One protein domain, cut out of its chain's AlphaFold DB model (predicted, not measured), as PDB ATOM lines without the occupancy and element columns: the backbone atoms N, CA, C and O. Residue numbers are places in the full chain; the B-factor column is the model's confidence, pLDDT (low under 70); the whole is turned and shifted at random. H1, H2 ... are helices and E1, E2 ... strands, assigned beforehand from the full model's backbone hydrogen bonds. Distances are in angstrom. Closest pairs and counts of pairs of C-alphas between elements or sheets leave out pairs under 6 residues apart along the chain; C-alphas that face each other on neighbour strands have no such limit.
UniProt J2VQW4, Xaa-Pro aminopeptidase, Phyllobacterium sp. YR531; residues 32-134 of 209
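This is residues 32 to 134 of the 209 residues of the protein "Xaa-Pro aminopeptidase" of Phyllobacterium sp. YR531 (UniProt J2VQW4). A twisted sheet of three long strands is covered on one face by a helical hairpin, the long helix H1 and the shorter H2, while the little helix H3 is on the opposite face. H1 and E2 run roughly along the length of this elongated body, and E2 is the strand between E1 and E3. The printed part has 103 residues, with three named helices and three named strands in the order H1 H2 E1 H3 E2 E3; the sheet's order is E1 E2 E3, all antiparallel, and the class is mixed, helices and strands. The whole is compact, with a radius of gyration of the C-alphas of 13.8 A and spans of 44 by 24 by 23 A.

Start with H1, residues 35 to 55, and H2, residues 62 to 75, a helical hairpin; they touch, with the C-alphas of Ala 48 and Val 69 closest at 5.1 A, and run opposite ways at a steep tilt of 42 degrees. Next look at E1, residues 79 to 87, which bends by 54 degrees at residue 82, and then at H3, residues 88 to 92. E2, residues 107 to 117, is antiparallel to E1 at 177 degrees; find N 84 and O 112 at 2.8 A. E3, residues 124 to 130, forms a hairpin with E2, antiparallel at 152 degrees, with N 109 and O 128 at 2.8 A. H1 and H2 are on the same face of the sheet. H1, at a height over the sheet of 6.2 A, is over E2 and only just over E3, with 3 of its C-alphas falling there; its closest C-alphas to E2 are those of Asn 45 and Gly 115, 6.2 A apart. H2, at a height of 8.2 A, is over E1 and E2 and runs along the strands, at 21 degrees to E1 on the local plane; Glu 62 and Val 85 are its closest C-alphas to E1, 5.2 A apart. H3 is on the opposite face and apart from H1 and H2. In H1 and H2 every O i to N i+4 pair is within hydrogen-bond range; in H3 0 of 1 is, but 2 of 2 O i to N i+3 pairs are.

Find C-alpha 35 at (-2.968, -29.799, -31.763); from there H1 runs 30.3 A to residue 55. H2 measures 20.3 A, E1 23.5 A and H3 7.7 A. E2 runs 32.8 A from C-alpha 107 at (-17.193, -2.239, -51.110), and E3 runs 19.4 A to C-alpha 130 at (-14.799, -0.719, -46.485).

The C-alphas of Asp 33 and Thr 105 are the two farthest apart, at 45.1 A. The printed part has no cut, and the link from H3 to E2, residues 93 to 106, is long. No printed residue has a pLDDT under 70.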
ATOM      1  N   LYS A  32      -5.650 -36.152 -34.437       89.06
ATOM      2  CA  LYS A  32      -4.549 -35.208 -34.186       89.06
ATOM      3  C   LYS A  32      -3.957 -35.316 -32.785       89.06
ATOM      4  O   LYS A  32      -4.547 -34.843 -31.824       89.06
ATOM      5  N   ASP A  33      -2.695 -35.734 -32.721       89.44
ATOM      6  CA  ASP A  33      -1.836 -35.522 -31.540       89.44
ATOM      7  C   ASP A  33      -1.051 -34.189 -31.626       89.44
ATOM      8  O   ASP A  33      -0.378 -33.758 -30.691       89.44
ATOM      9  N   GLU A  34      -1.151 -33.505 -32.769       92.25
ATOM     10  CA  GLU A  34      -0.385 -32.316 -33.173       92.25
ATOM     11  C   GLU A  34      -1.123 -30.982 -32.922       92.25
ATOM     12  O   GLU A  34      -0.784 -29.939 -33.482       92.25
ATOM     13  N   TYR A  35      -2.122 -30.974 -32.031       90.62
ATOM     14  CA  TYR A  35      -2.968 -29.799 -31.763       90.62
ATOM     15  C   TYR A  35      -2.172 -28.549 -31.355       90.62
ATOM     16  O   TYR A  35      -2.481 -27.437 -31.780       90.62
ATOM     17  N   ALA A  36      -1.119 -28.718 -30.551       95.38
ATOM     18  CA  ALA A  36      -0.326 -27.596 -30.053       95.38
ATOM     19  C   ALA A  36       0.346 -26.799 -31.188       95.38
ATOM     20  O   ALA A  36       0.327 -25.567 -31.162       95.38
ATOM     21  N   VAL A  37       0.901 -27.484 -32.195       96.00
ATOM     22  CA  VAL A  37       1.563 -26.827 -33.335       96.00
ATOM     23  C   VAL A  37       0.549 -26.246 -34.318       96.00
ATOM     24  O   VAL A  37       0.766 -25.145 -34.828       96.00
ATOM     25  N   LEU A  38      -0.594 -26.910 -34.518       95.81
ATOM     26  CA  LEU A  38      -1.703 -26.372 -35.310       95.81
ATOM     27  C   LEU A  38      -2.245 -25.074 -34.695       95.81
ATOM     28  O   LEU A  38      -2.400 -24.071 -35.390       95.81
ATOM     29  N   ASN A  39      -2.452 -25.053 -33.376       96.69
ATOM     30  CA  ASN A  39      -2.922 -23.868 -32.665       96.69
ATOM     31  C   ASN A  39      -1.892 -22.725 -32.700       96.69
ATOM     32  O   ASN A  39      -2.260 -21.569 -32.898       96.69
ATOM     33  N   ALA A  40      -0.597 -23.026 -32.565       97.44
ATOM     34  CA  ALA A  40       0.456 -22.019 -32.717       97.44
ATOM     35  C   ALA A  40       0.448 -21.387 -34.124       97.44
ATOM     36  O   ALA A  40       0.529 -20.164 -34.250       97.44
ATOM     37  N   ASN A  41       0.274 -22.200 -35.172       97.75
ATOM     38  CA  ASN A  41       0.136 -21.721 -36.550       97.75
ATOM     39  C   ASN A  41      -1.125 -20.864 -36.742       97.75
ATOM     40  O   ASN A  41      -1.061 -19.809 -37.376       97.75
ATOM     41  N   ALA A  42      -2.255 -21.265 -36.153       97.88
ATOM     42  CA  ALA A  42      -3.494 -20.489 -36.193       97.88
ATOM     43  C   ALA A  42      -3.331 -19.095 -35.558       97.88
ATOM     44  O   ALA A  42      -3.796 -18.108 -36.124       97.88
ATOM     45  N   LEU A  43      -2.597 -18.984 -34.445       98.44
ATOM     46  CA  LEU A  43      -2.325 -17.697 -33.791       98.44
ATOM     47  C   LEU A  43      -1.438 -16.769 -34.635       98.44
ATOM     48  O   LEU A  43      -1.640 -15.550 -34.625       98.44
ATOM     49  N   ILE A  44      -0.479 -17.326 -35.384       98.56
ATOM     50  CA  ILE A  44       0.307 -16.557 -36.362       98.56
ATOM     51  C   ILE A  44      -0.617 -16.038 -37.473       98.56
ATOM     52  O   ILE A  44      -0.538 -14.864 -37.838       98.56
ATOM     53  N   ASN A  45      -1.519 -16.883 -37.978       98.69
ATOM     54  CA  ASN A  45      -2.486 -16.505 -39.009       98.69
ATOM     55  C   ASN A  45      -3.460 -15.413 -38.527       98.69
ATOM     56  O   ASN A  45      -3.664 -14.418 -39.218       98.69
ATOM     57  N   ASP A  46      -3.950 -15.503 -37.286       98.75
ATOM     58  CA  ASP A  46      -4.764 -14.448 -36.664       98.75
ATOM     59  C   ASP A  46      -4.019 -13.104 -36.638       98.75
ATOM     60  O   ASP A  46      -4.599 -12.034 -36.838       98.75
ATOM     61  N   GLY A  47      -2.714 -13.148 -36.366       98.81
ATOM     62  CA  GLY A  47      -1.838 -11.986 -36.413       98.81
ATOM     63  C   GLY A  47      -1.722 -11.382 -37.812       98.81
ATOM     64  O   GLY A  47      -1.849 -10.165 -37.964       98.81
ATOM     65  N   ALA A  48      -1.547 -12.229 -38.825       98.81
ATOM     66  CA  ALA A  48      -1.472 -11.814 -40.219       98.81
ATOM     67  C   ALA A  48      -2.794 -11.201 -40.702       98.81
ATOM     68  O   ALA A  48      -2.781 -10.165 -41.367       98.81
ATOM     69  N   MET A  49      -3.930 -11.784 -40.310       98.88
ATOM     70  CA  MET A  49      -5.262 -11.260 -40.619       98.88
ATOM     71  C   MET A  49      -5.489  -9.882 -39.990       98.88
ATOM     72  O   MET A  49      -5.967  -8.969 -40.663       98.88
ATOM     73  N   ARG A  50      -5.098  -9.695 -38.720       98.81
ATOM     74  CA  ARG A  50      -5.146  -8.378 -38.060       98.81
ATOM     75  C   ARG A  50      -4.304  -7.347 -38.809       98.81
ATOM     76  O   ARG A  50      -4.819  -6.289 -39.145       98.81
ATOM     77  N   ALA A  51      -3.060  -7.685 -39.152       98.75
ATOM     78  CA  ALA A  51      -2.188  -6.796 -39.917       98.75
ATOM     79  C   ALA A  51      -2.773  -6.442 -41.298       98.75
ATOM     80  O   ALA A  51      -2.662  -5.300 -41.744       98.75
ATOM     81  N   ALA A  52      -3.426  -7.401 -41.964       98.69
ATOM     82  CA  ALA A  52      -4.110  -7.168 -43.231       98.69
ATOM     83  C   ALA A  52      -5.263  -6.166 -43.079       98.69
ATOM     84  O   ALA A  52      -5.357  -5.223 -43.863       98.69
ATOM     85  N   PHE A  53      -6.107  -6.341 -42.058       98.38
ATOM     86  CA  PHE A  53      -7.212  -5.430 -41.765       98.38
ATOM     87  C   PHE A  53      -6.748  -4.036 -41.345       98.38
ATOM     88  O   PHE A  53      -7.303  -3.057 -41.840       98.38
ATOM     89  N   ASP A  54      -5.696  -3.926 -40.535       98.50
ATOM     90  CA  ASP A  54      -5.118  -2.638 -40.132       98.50
ATOM     91  C   ASP A  54      -4.553  -1.848 -41.327       98.50
ATOM     92  O   ASP A  54      -4.497  -0.615 -41.305       98.50
ATOM     93  N   ALA A  55      -4.143  -2.539 -42.396       98.38
ATOM     94  CA  ALA A  55      -3.645  -1.914 -43.617       98.38
ATOM     95  C   ALA A  55      -4.759  -1.415 -44.557       98.38
ATOM     96  O   ALA A  55      -4.477  -0.607 -45.451       98.38
ATOM     97  N   LEU A  56      -6.006  -1.878 -44.393       98.38
ATOM     98  CA  LEU A  56      -7.101  -1.544 -45.303       98.38
ATOM     99  C   LEU A  56      -7.431  -0.051 -45.261       98.38
ATOM    100  O   LEU A  56      -7.789   0.517 -44.232       98.38
ATOM    101  N   LYS A  57      -7.377   0.580 -46.432       97.44
ATOM    102  CA  LYS A  57      -7.804   1.963 -46.652       97.44
ATOM    103  C   LYS A  57      -8.139   2.174 -48.127       97.44
ATOM    104  O   LYS A  57      -7.514   1.523 -48.968       97.44
ATOM    105  N   PRO A  58      -9.066   3.086 -48.468       98.31
ATOM    106  CA  PRO A  58      -9.318   3.425 -49.863       98.31
ATOM    107  C   PRO A  58      -8.011   3.738 -50.610       98.31
ATOM    108  O   PRO A  58      -7.163   4.480 -50.112       98.31
ATOM    109  N   GLY A  59      -7.836   3.142 -51.789       98.50
ATOM    110  CA  GLY A  59      -6.646   3.288 -52.629       98.50
ATOM    111  C   GLY A  59      -5.491   2.318 -52.346       98.50
ATOM    112  O   GLY A  59      -4.505   2.354 -53.084       98.50
ATOM    113  N   ILE A  60      -5.573   1.434 -51.345       98.69
ATOM    114  CA  ILE A  60      -4.638   0.297 -51.249       98.69
ATOM    115  C   ILE A  60      -4.981  -0.752 -52.317       98.69
ATOM    116  O   ILE A  60      -6.159  -0.935 -52.617       98.69
ATOM    117  N   SER A  61      -4.001  -1.413 -52.934       98.81
ATOM    118  CA  SER A  61      -4.249  -2.546 -53.837       98.81
ATOM    119  C   SER A  61      -4.318  -3.871 -53.088       98.81
ATOM    120  O   SER A  61      -3.799  -4.003 -51.977       98.81
ATOM    121  N   GLU A  62      -4.942  -4.874 -53.706       98.75
ATOM    122  CA  GLU A  62      -4.978  -6.233 -53.153       98.75
ATOM    123  C   GLU A  62      -3.547  -6.763 -52.942       98.75
ATOM    124  O   GLU A  62      -3.240  -7.331 -51.894       98.75
ATOM    125  N   VAL A  63      -2.640  -6.510 -53.901       98.75
ATOM    126  CA  VAL A  63      -1.211  -6.865 -53.807       98.75
ATOM    127  C   VAL A  63      -0.517  -6.182 -52.625       98.75
ATOM    128  O   VAL A  63       0.274  -6.831 -51.938       98.75
ATOM    129  N   GLU A  64      -0.805  -4.907 -52.352       98.88
ATOM    130  CA  GLU A  64      -0.228  -4.191 -51.207       98.88
ATOM    131  C   GLU A  64      -0.646  -4.831 -49.871       98.88
ATOM    132  O   GLU A  64       0.213  -5.074 -49.022       98.88
ATOM    133  N   VAL A  65      -1.922  -5.200 -49.708       98.81
ATOM    134  CA  VAL A  65      -2.406  -5.928 -48.513       98.81
ATOM    135  C   VAL A  65      -1.792  -7.327 -48.429       98.81
ATOM    136  O   VAL A  65      -1.327  -7.745 -47.369       98.81
ATOM    137  N   ALA A  66      -1.718  -8.051 -49.547       98.69
ATOM    138  CA  ALA A  66      -1.087  -9.366 -49.583       98.69
ATOM    139  C   ALA A  66       0.398  -9.308 -49.188       98.69
ATOM    140  O   ALA A  66       0.900 -10.220 -48.536       98.69
ATOM    141  N   ASN A  67       1.113  -8.233 -49.528       98.75
ATOM    142  CA  ASN A  67       2.498  -8.039 -49.098       98.75
ATOM    143  C   ASN A  67       2.617  -7.799 -47.586       98.75
ATOM    144  O   ASN A  67       3.563  -8.305 -46.985       98.75
ATOM    145  N   VAL A  68       1.649  -7.116 -46.962       98.81
ATOM    146  CA  VAL A  68       1.577  -6.986 -45.494       98.81
ATOM    147  C   VAL A  68       1.438  -8.360 -44.837       98.81
ATOM    148  O   VAL A  68       2.199  -8.680 -43.926       98.81
ATOM    149  N   VAL A  69       0.535  -9.204 -45.346       98.81
ATOM    150  CA  VAL A  69       0.353 -10.589 -44.870       98.81
ATOM    151  C   VAL A  69       1.647 -11.395 -45.004       98.81
ATOM    152  O   VAL A  69       2.091 -12.036 -44.052       98.81
ATOM    153  N   ARG A  70       2.287 -11.347 -46.181       98.56
ATOM    154  CA  ARG A  70       3.524 -12.097 -46.450       98.56
ATOM    155  C   ARG A  70       4.670 -11.668 -45.542       98.56
ATOM    156  O   ARG A  70       5.396 -12.528 -45.043       98.56
ATOM    157  N   GLU A  71       4.836 -10.365 -45.323       98.62
ATOM    158  CA  GLU A  71       5.868  -9.865 -44.416       98.62
ATOM    159  C   GLU A  71       5.553 -10.248 -42.967       98.62
ATOM    160  O   GLU A  71       6.461 -10.681 -42.261       98.62
ATOM    161  N   TYR A  72       4.282 -10.192 -42.543       98.81
ATOM    162  CA  TYR A  72       3.878 -10.635 -41.207       98.81
ATOM    163  C   TYR A  72       4.268 -12.094 -40.959       98.81
ATOM    164  O   TYR A  72       4.898 -12.393 -39.945       98.81
ATOM    165  N   TYR A  73       3.951 -13.000 -41.889       98.69
ATOM    166  CA  TYR A  73       4.360 -14.400 -41.766       98.69
ATOM    167  C   TYR A  73       5.872 -14.539 -41.631       98.69
ATOM    168  O   TYR A  73       6.352 -15.171 -40.691       98.69
ATOM    169  N   LYS A  74       6.619 -13.886 -42.525       98.12
ATOM    170  CA  LYS A  74       8.079 -13.953 -42.565       98.12
ATOM    171  C   LYS A  74       8.724 -13.511 -41.249       98.12
ATOM    172  O   LYS A  74       9.618 -14.203 -40.765       98.12
ATOM    173  N   VAL A  75       8.292 -12.394 -40.659       98.31
ATOM    174  CA  VAL A  75       8.879 -11.900 -39.396       98.31
ATOM    175  C   VAL A  75       8.452 -12.715 -38.171       98.31
ATOM    176  O   VAL A  75       9.128 -12.656 -37.149       98.31
ATOM    177  N   ASN A  76       7.382 -13.510 -38.282       98.38
ATOM    178  CA  ASN A  76       6.893 -14.416 -37.236       98.38
ATOM    179  C   ASN A  76       7.279 -15.891 -37.479       98.38
ATOM    180  O   ASN A  76       6.697 -16.786 -36.876       98.38
ATOM    181  N   GLY A  77       8.261 -16.159 -38.349       97.56
ATOM    182  CA  GLY A  77       8.811 -17.507 -38.551       97.56
ATOM    183  C   GLY A  77       7.983 -18.433 -39.451       97.56
ATOM    184  O   GLY A  77       8.331 -19.602 -39.590       97.56
ATOM    185  N   ALA A  78       6.943 -17.923 -40.110       98.12
ATOM    186  CA  ALA A  78       6.111 -18.675 -41.044       98.12
ATOM    187  C   ALA A  78       6.407 -18.309 -42.508       98.12
ATOM    188  O   ALA A  78       6.963 -17.256 -42.832       98.12
ATOM    189  N   LYS A  79       5.997 -19.183 -43.427       97.62
ATOM    190  CA  LYS A  79       5.965 -18.906 -44.870       97.62
ATOM    191  C   LYS A  79       4.516 -18.805 -45.341       97.62
ATOM    192  O   LYS A  79       3.696 -19.560 -44.836       97.62
ATOM    193  N   PRO A  80       4.182 -17.938 -46.309       96.50
ATOM    194  CA  PRO A  80       2.856 -17.956 -46.918       96.50
ATOM    195  C   PRO A  80       2.592 -19.319 -47.575       96.50
ATOM    196  O   PRO A  80       3.383 -19.746 -48.415       96.50
ATOM    197  N   GLU A  81       1.496 -19.977 -47.203       96.62
ATOM    198  CA  GLU A  81       0.974 -21.163 -47.895       96.62
ATOM    199  C   GLU A  81       0.111 -20.721 -49.082       96.62
ATOM    200  O   GLU A  81       0.287 -21.179 -50.210       96.62
ATOM    201  N   PHE A  82      -0.776 -19.755 -48.837       95.94
ATOM    202  CA  PHE A  82      -1.579 -19.069 -49.843       95.94
ATOM    203  C   PHE A  82      -1.972 -17.676 -49.334       95.94
ATOM    204  O   PHE A  82      -1.901 -17.368 -48.140       95.94
ATOM    205  N   THR A  83      -2.330 -16.778 -50.253       97.06
ATOM    206  CA  THR A  83      -2.764 -15.414 -49.916       97.06
ATOM    207  C   THR A  83      -3.673 -14.873 -51.011       97.06
ATOM    208  O   THR A  83      -3.194 -14.489 -52.084       97.06
ATOM    209  N   SER A  84      -4.968 -14.818 -50.722       97.44
ATOM    210  CA  SER A  84      -5.980 -14.207 -51.573       97.44
ATOM    211  C   SER A  84      -6.542 -12.962 -50.902       97.44
ATOM    212  O   SER A  84      -7.061 -13.020 -49.790       97.44
ATOM    213  N   VAL A  85      -6.422 -11.822 -51.571       98.44
ATOM    214  CA  VAL A  85      -7.099 -10.581 -51.194       98.44
ATOM    215  C   VAL A  85      -7.994 -10.202 -52.361       98.44
ATOM    216  O   VAL A  85      -7.528 -10.089 -53.492       98.44
ATOM    217  N   CYS A  86      -9.287 -10.063 -52.093       98.31
ATOM    218  CA  CYS A  86     -10.310  -9.855 -53.105       98.31
ATOM    219  C   CYS A  86     -11.194  -8.672 -52.709       98.31
ATOM    220  O   CYS A  86     -11.888  -8.714 -51.691       98.31
ATOM    221  N   PHE A  87     -11.194  -7.623 -53.521       98.31
ATOM    222  CA  PHE A  87     -12.031  -6.447 -53.313       98.31
ATOM    223  C   PHE A  87     -13.239  -6.441 -54.253       98.31
ATOM    224  O   PHE A  87     -13.127  -6.759 -55.438       98.31
ATOM    225  N   GLY A  88     -14.400  -6.050 -53.728       96.56
ATOM    226  CA  GLY A  88     -15.641  -5.930 -54.490       96.56
ATOM    227  C   GLY A  88     -15.998  -7.213 -55.243       96.56
ATOM    228  O   GLY A  88     -16.098  -8.292 -54.659       96.56
ATOM    229  N   GLU A  89     -16.183  -7.088 -56.555       95.62
ATOM    230  CA  GLU A  89     -16.541  -8.174 -57.468       95.62
ATOM    231  C   GLU A  89     -15.534  -9.330 -57.492       95.62
ATOM    232  O   GLU A  89     -15.932 -10.470 -57.728       95.62
ATOM    233  N   ASN A  90     -14.260  -9.075 -57.176       97.25
ATOM    234  CA  ASN A  90     -13.250 -10.131 -57.120       97.25
ATOM    235  C   ASN A  90     -13.580 -11.167 -56.037       97.25
ATOM    236  O   ASN A  90     -13.291 -12.349 -56.207       97.25
ATOM    237  N   GLY A  91     -14.246 -10.753 -54.951       94.56
ATOM    238  CA  GLY A  91     -14.685 -11.662 -53.887       94.56
ATOM    239  C   GLY A  91     -15.802 -12.620 -54.314       94.56
ATOM    240  O   GLY A  91     -16.043 -13.614 -53.637       94.56
ATOM    241  N   ALA A  92     -16.474 -12.359 -55.441       92.69
ATOM    242  CA  ALA A  92     -17.488 -13.254 -55.996       92.69
ATOM    243  C   ALA A  92     -16.889 -14.385 -56.854       92.69
ATOM    244  O   ALA A  92     -17.628 -15.272 -57.283       92.69
ATOM    245  N   PHE A  93     -15.575 -14.370 -57.116       91.31
ATOM    246  CA  PHE A  93     -14.880 -15.411 -57.868       91.31
ATOM    247  C   PHE A  93     -14.009 -16.267 -56.925       91.31
ATOM    248  O   PHE A  93     -12.932 -15.825 -56.532       91.31
ATOM    249  N   PRO A  94     -14.417 -17.514 -56.589       84.25
ATOM    250  CA  PRO A  94     -13.733 -18.346 -55.583       84.25
ATOM    251  C   PRO A  94     -12.250 -18.648 -55.848       84.25
ATOM    252  O   PRO A  94     -11.541 -19.094 -54.952       84.25
ATOM    253  N   HIS A  95     -11.773 -18.442 -57.078       83.94
ATOM    254  CA  HIS A  95     -10.384 -18.682 -57.482       83.94
ATOM    255  C   HIS A  95      -9.705 -17.421 -58.028       83.94
ATOM    256  O   HIS A  95      -8.800 -17.497 -58.868       83.94
ATOM    257  N   HIS A  96     -10.159 -16.250 -57.575       91.44
ATOM    258  CA  HIS A  96      -9.505 -14.989 -57.895       91.44
ATOM    259  C   HIS A  96      -8.041 -15.004 -57.466       91.44
ATOM    260  O   HIS A  96      -7.678 -15.536 -56.420       91.44
ATOM    261  N   HIS A  97      -7.201 -14.406 -58.302       90.69
ATOM    262  CA  HIS A  97      -5.801 -14.179 -57.989       90.69
ATOM    263  C   HIS A  97      -5.630 -12.707 -57.630       90.69
ATOM    264  O   HIS A  97      -5.898 -11.843 -58.466       90.69
ATOM    265  N   THR A  98      -5.153 -12.442 -56.411       95.75
ATOM    266  CA  THR A  98      -4.788 -11.110 -55.901       95.75
ATOM    267  C   THR A  98      -4.142 -10.246 -56.991       95.75
ATOM    268  O   THR A  98      -3.143 -10.644 -57.593       95.75
ATOM    269  N   SER A  99      -4.701  -9.060 -57.226       96.88
ATOM    270  CA  SER A  99      -4.377  -8.198 -58.364       96.88
ATOM    271  C   SER A  99      -3.980  -6.772 -57.950       96.88
ATOM    272  O   SER A  99      -3.950  -6.411 -56.775       96.88
ATOM    273  N   GLU A 100      -3.701  -5.914 -58.931       98.25
ATOM    274  CA  GLU A 100      -3.470  -4.485 -58.686       98.25
ATOM    275  C   GLU A 100      -4.770  -3.685 -58.467       98.25
ATOM    276  O   GLU A 100      -4.720  -2.457 -58.341       98.25
ATOM    277  N   ARG A 101      -5.943  -4.345 -58.408       98.12
ATOM    278  CA  ARG A 101      -7.227  -3.681 -58.137       98.12
ATOM    279  C   ARG A 101      -7.139  -2.916 -56.820       98.12
ATOM    280  O   ARG A 101      -6.679  -3.433 -55.804       98.12
ATOM    281  N   LYS A 102      -7.588  -1.668 -56.857       98.56
ATOM    282  CA  LYS A 102      -7.564  -0.742 -55.728       98.56
ATOM    283  C   LYS A 102      -8.864  -0.832 -54.935       98.56
ATOM    284  O   LYS A 102      -9.924  -1.022 -55.526       98.56
ATOM    285  N   LEU A 103      -8.763  -0.688 -53.616       98.62
ATOM    286  CA  LEU A 103      -9.904  -0.661 -52.711       98.62
ATOM    287  C   LEU A 103     -10.665   0.661 -52.875       98.62
ATOM    288  O   LEU A 103     -10.103   1.735 -52.652       98.62
ATOM    289  N   ASN A 104     -11.939   0.600 -53.231       97.75
ATOM    290  CA  ASN A 104     -12.852   1.735 -53.224       97.75
ATOM    291  C   ASN A 104     -13.548   1.873 -51.865       97.75
ATOM    292  O   ASN A 104     -13.551   0.973 -51.031       97.75
ATOM    293  N   THR A 105     -14.171   3.026 -51.635       96.75
ATOM    294  CA  THR A 105     -15.114   3.168 -50.519       96.75
ATOM    295  C   THR A 105     -16.433   2.478 -50.865       96.75
ATOM    296  O   THR A 105     -16.868   2.506 -52.013       96.75
ATOM    297  N   ASN A 106     -17.097   1.930 -49.852       96.06
ATOM    298  CA  ASN A 106     -18.364   1.207 -49.912       96.06
ATOM    299  C   ASN A 106     -18.324  -0.102 -50.707       96.06
ATOM    300  O   ASN A 106     -19.237  -0.392 -51.481       96.06
ATOM    301  N   GLU A 107     -17.291  -0.916 -50.492       96.25
ATOM    302  CA  GLU A 107     -17.193  -2.239 -51.110       96.25
ATOM    303  C   GLU A 107     -16.787  -3.341 -50.130       96.25
ATOM    304  O   GLU A 107     -16.179  -3.096 -49.086       96.25
ATOM    305  N   ALA A 108     -17.146  -4.575 -50.487       97.88
ATOM    306  CA  ALA A 108     -16.785  -5.768 -49.738       97.88
ATOM    307  C   ALA A 108     -15.292  -6.088 -49.887       97.88
ATOM    308  O   ALA A 108     -14.684  -5.839 -50.927       97.88
ATOM    309  N   VAL A 109     -14.729  -6.695 -48.850       98.06
ATOM    310  CA  VAL A 109     -13.357  -7.194 -48.813       98.06
ATOM    311  C   VAL A 109     -13.405  -8.639 -48.349       98.06
ATOM    312  O   VAL A 109     -13.970  -8.914 -47.297       98.06
ATOM    313  N   LEU A 110     -12.809  -9.551 -49.107       98.12
ATOM    314  CA  LEU A 110     -12.579 -10.934 -48.703       98.12
ATOM    315  C   LEU A 110     -11.073 -11.168 -48.639       98.12
ATOM    316  O   LEU A 110     -10.344 -10.827 -49.572       98.12
ATOM    317  N   ILE A 111     -10.609 -11.723 -47.525       98.44
ATOM    318  CA  ILE A 111      -9.209 -12.090 -47.318       98.44
ATOM    319  C   ILE A 111      -9.181 -13.553 -46.911       98.44
ATOM    320  O   ILE A 111      -9.783 -13.919 -45.903       98.44
ATOM    321  N   ASP A 112      -8.488 -14.363 -47.700       97.69
ATOM    322  CA  ASP A 112      -8.306 -15.792 -47.479       97.69
ATOM    323  C   ASP A 112      -6.814 -16.112 -47.432       97.69
ATOM    324  O   ASP A 112      -6.088 -15.919 -48.416       97.69
ATOM    325  N   ILE A 113      -6.321 -16.492 -46.256       98.25
ATOM    326  CA  ILE A 113      -4.888 -16.573 -45.989       98.25
ATOM    327  C   ILE A 113      -4.525 -17.781 -45.133       98.25
ATOM    328  O   ILE A 113      -5.232 -18.179 -44.208       98.25
ATOM    329  N   GLY A 114      -3.332 -18.296 -45.411       98.19
ATOM    330  CA  GLY A 114      -2.714 -19.356 -44.637       98.19
ATOM    331  C   GLY A 114      -1.203 -19.213 -44.620       98.19
ATOM    332  O   GLY A 114      -0.580 -18.888 -45.635       98.19
ATOM    333  N   GLY A 115      -0.613 -19.445 -43.455       98.06
ATOM    334  CA  GLY A 115       0.829 -19.533 -43.250       98.06
ATOM    335  C   GLY A 115       1.239 -20.941 -42.833       98.06
ATOM    336  O   GLY A 115       0.431 -21.674 -42.269       98.06
ATOM    337  N   ARG A 116       2.495 -21.310 -43.086       98.12
ATOM    338  CA  ARG A 116       3.093 -22.587 -42.695       98.12
ATOM    339  C   ARG A 116       4.316 -22.374 -41.807       98.12
ATOM    340  O   ARG A 116       5.283 -21.743 -42.241       98.12
ATOM    341  N   SER A 117       4.289 -22.951 -40.610       97.75
ATOM    342  CA  SER A 117       5.399 -23.040 -39.653       97.75
ATOM    343  C   SER A 117       5.534 -24.473 -39.152       97.75
ATOM    344  O   SER A 117       4.545 -25.182 -38.971       97.75
ATOM    345  N   ASP A 118       6.777 -24.911 -38.950       95.69
ATOM    346  CA  ASP A 118       7.105 -26.236 -38.399       95.69
ATOM    347  C   ASP A 118       6.473 -27.414 -39.160       95.69
ATOM    348  O   ASP A 118       6.209 -28.476 -38.608       95.69
ATOM    349  N   GLY A 119       6.246 -27.223 -40.463       94.50
ATOM    350  CA  GLY A 119       5.657 -28.230 -41.345       94.50
ATOM    351  C   GLY A 119       4.129 -28.231 -41.395       94.50
ATOM    352  O   GLY A 119       3.594 -28.914 -42.261       94.50
ATOM    353  N   TYR A 120       3.437 -27.422 -40.588       96.69
ATOM    354  CA  TYR A 120       1.970 -27.368 -40.519       96.69
ATOM    355  C   TYR A 120       1.428 -26.059 -41.099       96.69
ATOM    356  O   TYR A 120       1.995 -25.006 -40.809       96.69
ATOM    357  N   PRO A 121       0.377 -26.085 -41.936       97.25
ATOM    358  CA  PRO A 121      -0.288 -24.897 -42.418       97.25
ATOM    359  C   PRO A 121      -1.328 -24.388 -41.409       97.25
ATOM    360  O   PRO A 121      -1.680 -25.031 -40.421       97.25
ATOM    361  N   SER A 122      -1.846 -23.214 -41.721       97.88
ATOM    362  CA  SER A 122      -3.038 -22.603 -41.149       97.88
ATOM    363  C   SER A 122      -3.938 -22.165 -42.299       97.88
ATOM    364  O   SER A 122      -3.464 -21.992 -43.422       97.88
ATOM    365  N   ASP A 123      -5.219 -21.971 -42.012       97.94
ATOM    366  CA  ASP A 123      -6.220 -21.589 -43.002       97.94
ATOM    367  C   ASP A 123      -7.287 -20.725 -42.328       97.94
ATOM    368  O   ASP A 123      -7.850 -21.120 -41.300       97.94
ATOM    369  N   MET A 124      -7.522 -19.522 -42.851       97.69
ATOM    370  CA  MET A 124      -8.683 -18.736 -42.469       97.69
ATOM    371  C   MET A 124      -9.116 -17.779 -43.572       97.69
ATOM    372  O   MET A 124      -8.313 -17.048 -44.156       97.69
ATOM    373  N   THR A 125     -10.432 -17.654 -43.701       97.44
ATOM    374  CA  THR A 125     -11.070 -16.590 -44.469       97.44
ATOM    375  C   THR A 125     -11.788 -15.612 -43.539       97.44
ATOM    376  O   THR A 125     -12.436 -16.009 -42.562       97.44
ATOM    377  N   ARG A 126     -11.714 -14.314 -43.839       98.12
ATOM    378  CA  ARG A 126     -12.562 -13.276 -43.234       98.12
ATOM    379  C   ARG A 126     -13.120 -12.349 -44.304       98.12
ATOM    380  O   ARG A 126     -12.492 -12.109 -45.333       98.12
ATOM    381  N   VAL A 127     -14.301 -11.806 -44.023       96.94
ATOM    382  CA  VAL A 127     -14.972 -10.825 -44.875       96.94
ATOM    383  C   VAL A 127     -15.176  -9.539 -44.079       96.94
ATOM    384  O   VAL A 127     -15.500  -9.574 -42.895       96.94
ATOM    385  N   ALA A 128     -14.968  -8.402 -44.728       96.00
ATOM    386  CA  ALA A 128     -15.189  -7.070 -44.185       96.00
ATOM    387  C   ALA A 128     -15.875  -6.178 -45.233       96.00
ATOM    388  O   ALA A 128     -16.107  -6.585 -46.374       96.00
ATOM    389  N   PHE A 129     -16.203  -4.947 -44.848       97.56
ATOM    390  CA  PHE A 129     -16.741  -3.937 -45.752       97.56
ATOM    391  C   PHE A 129     -16.022  -2.609 -45.516       97.56
ATOM    392  O   PHE A 129     -15.944  -2.137 -44.383       97.56
ATOM    393  N   CYS A 130     -15.470  -2.010 -46.571       97.19
ATOM    394  CA  CYS A 130     -14.799  -0.719 -46.485       97.19
ATOM    395  C   CYS A 130     -15.846   0.399 -46.506       97.19
ATOM    396  O   CYS A 130     -16.436   0.661 -47.548       97.19
ATOM    397  N   GLY A 131     -16.078   1.072 -45.379       95.50
ATOM    398  CA  GLY A 131     -17.123   2.096 -45.254       95.50
ATOM    399  C   GLY A 131     -18.406   1.536 -44.642       95.50
ATOM    400  O   GLY A 131     -18.342   0.715 -43.731       95.50
ATOM    401  N   GLU A 132     -19.566   1.989 -45.119       95.88
ATOM    402  CA  GLU A 132     -20.860   1.623 -44.531       95.88
ATOM    403  C   GLU A 132     -21.496   0.439 -45.282       95.88
ATOM    404  O   GLU A 132     -21.878   0.595 -46.447       95.88
ATOM    405  N   PRO A 133     -21.636  -0.747 -44.658       96.06
ATOM    406  CA  PRO A 133     -22.140  -1.932 -45.340       96.06
ATOM    407  C   PRO A 133     -23.590  -1.771 -45.784       96.06
ATOM    408  O   PRO A 133     -24.479  -1.445 -44.989       96.06
ATOM    409  N   SER A 134     -23.829  -2.076 -47.061       95.00
ATOM    410  CA  SER A 134     -25.159  -2.034 -47.666       95.00
ATOM    411  C   SER A 134     -26.125  -3.011 -46.988       95.00
ATOM    412  O   SER A 134     -25.723  -4.005 -46.375       95.00
TER     413      SER A 134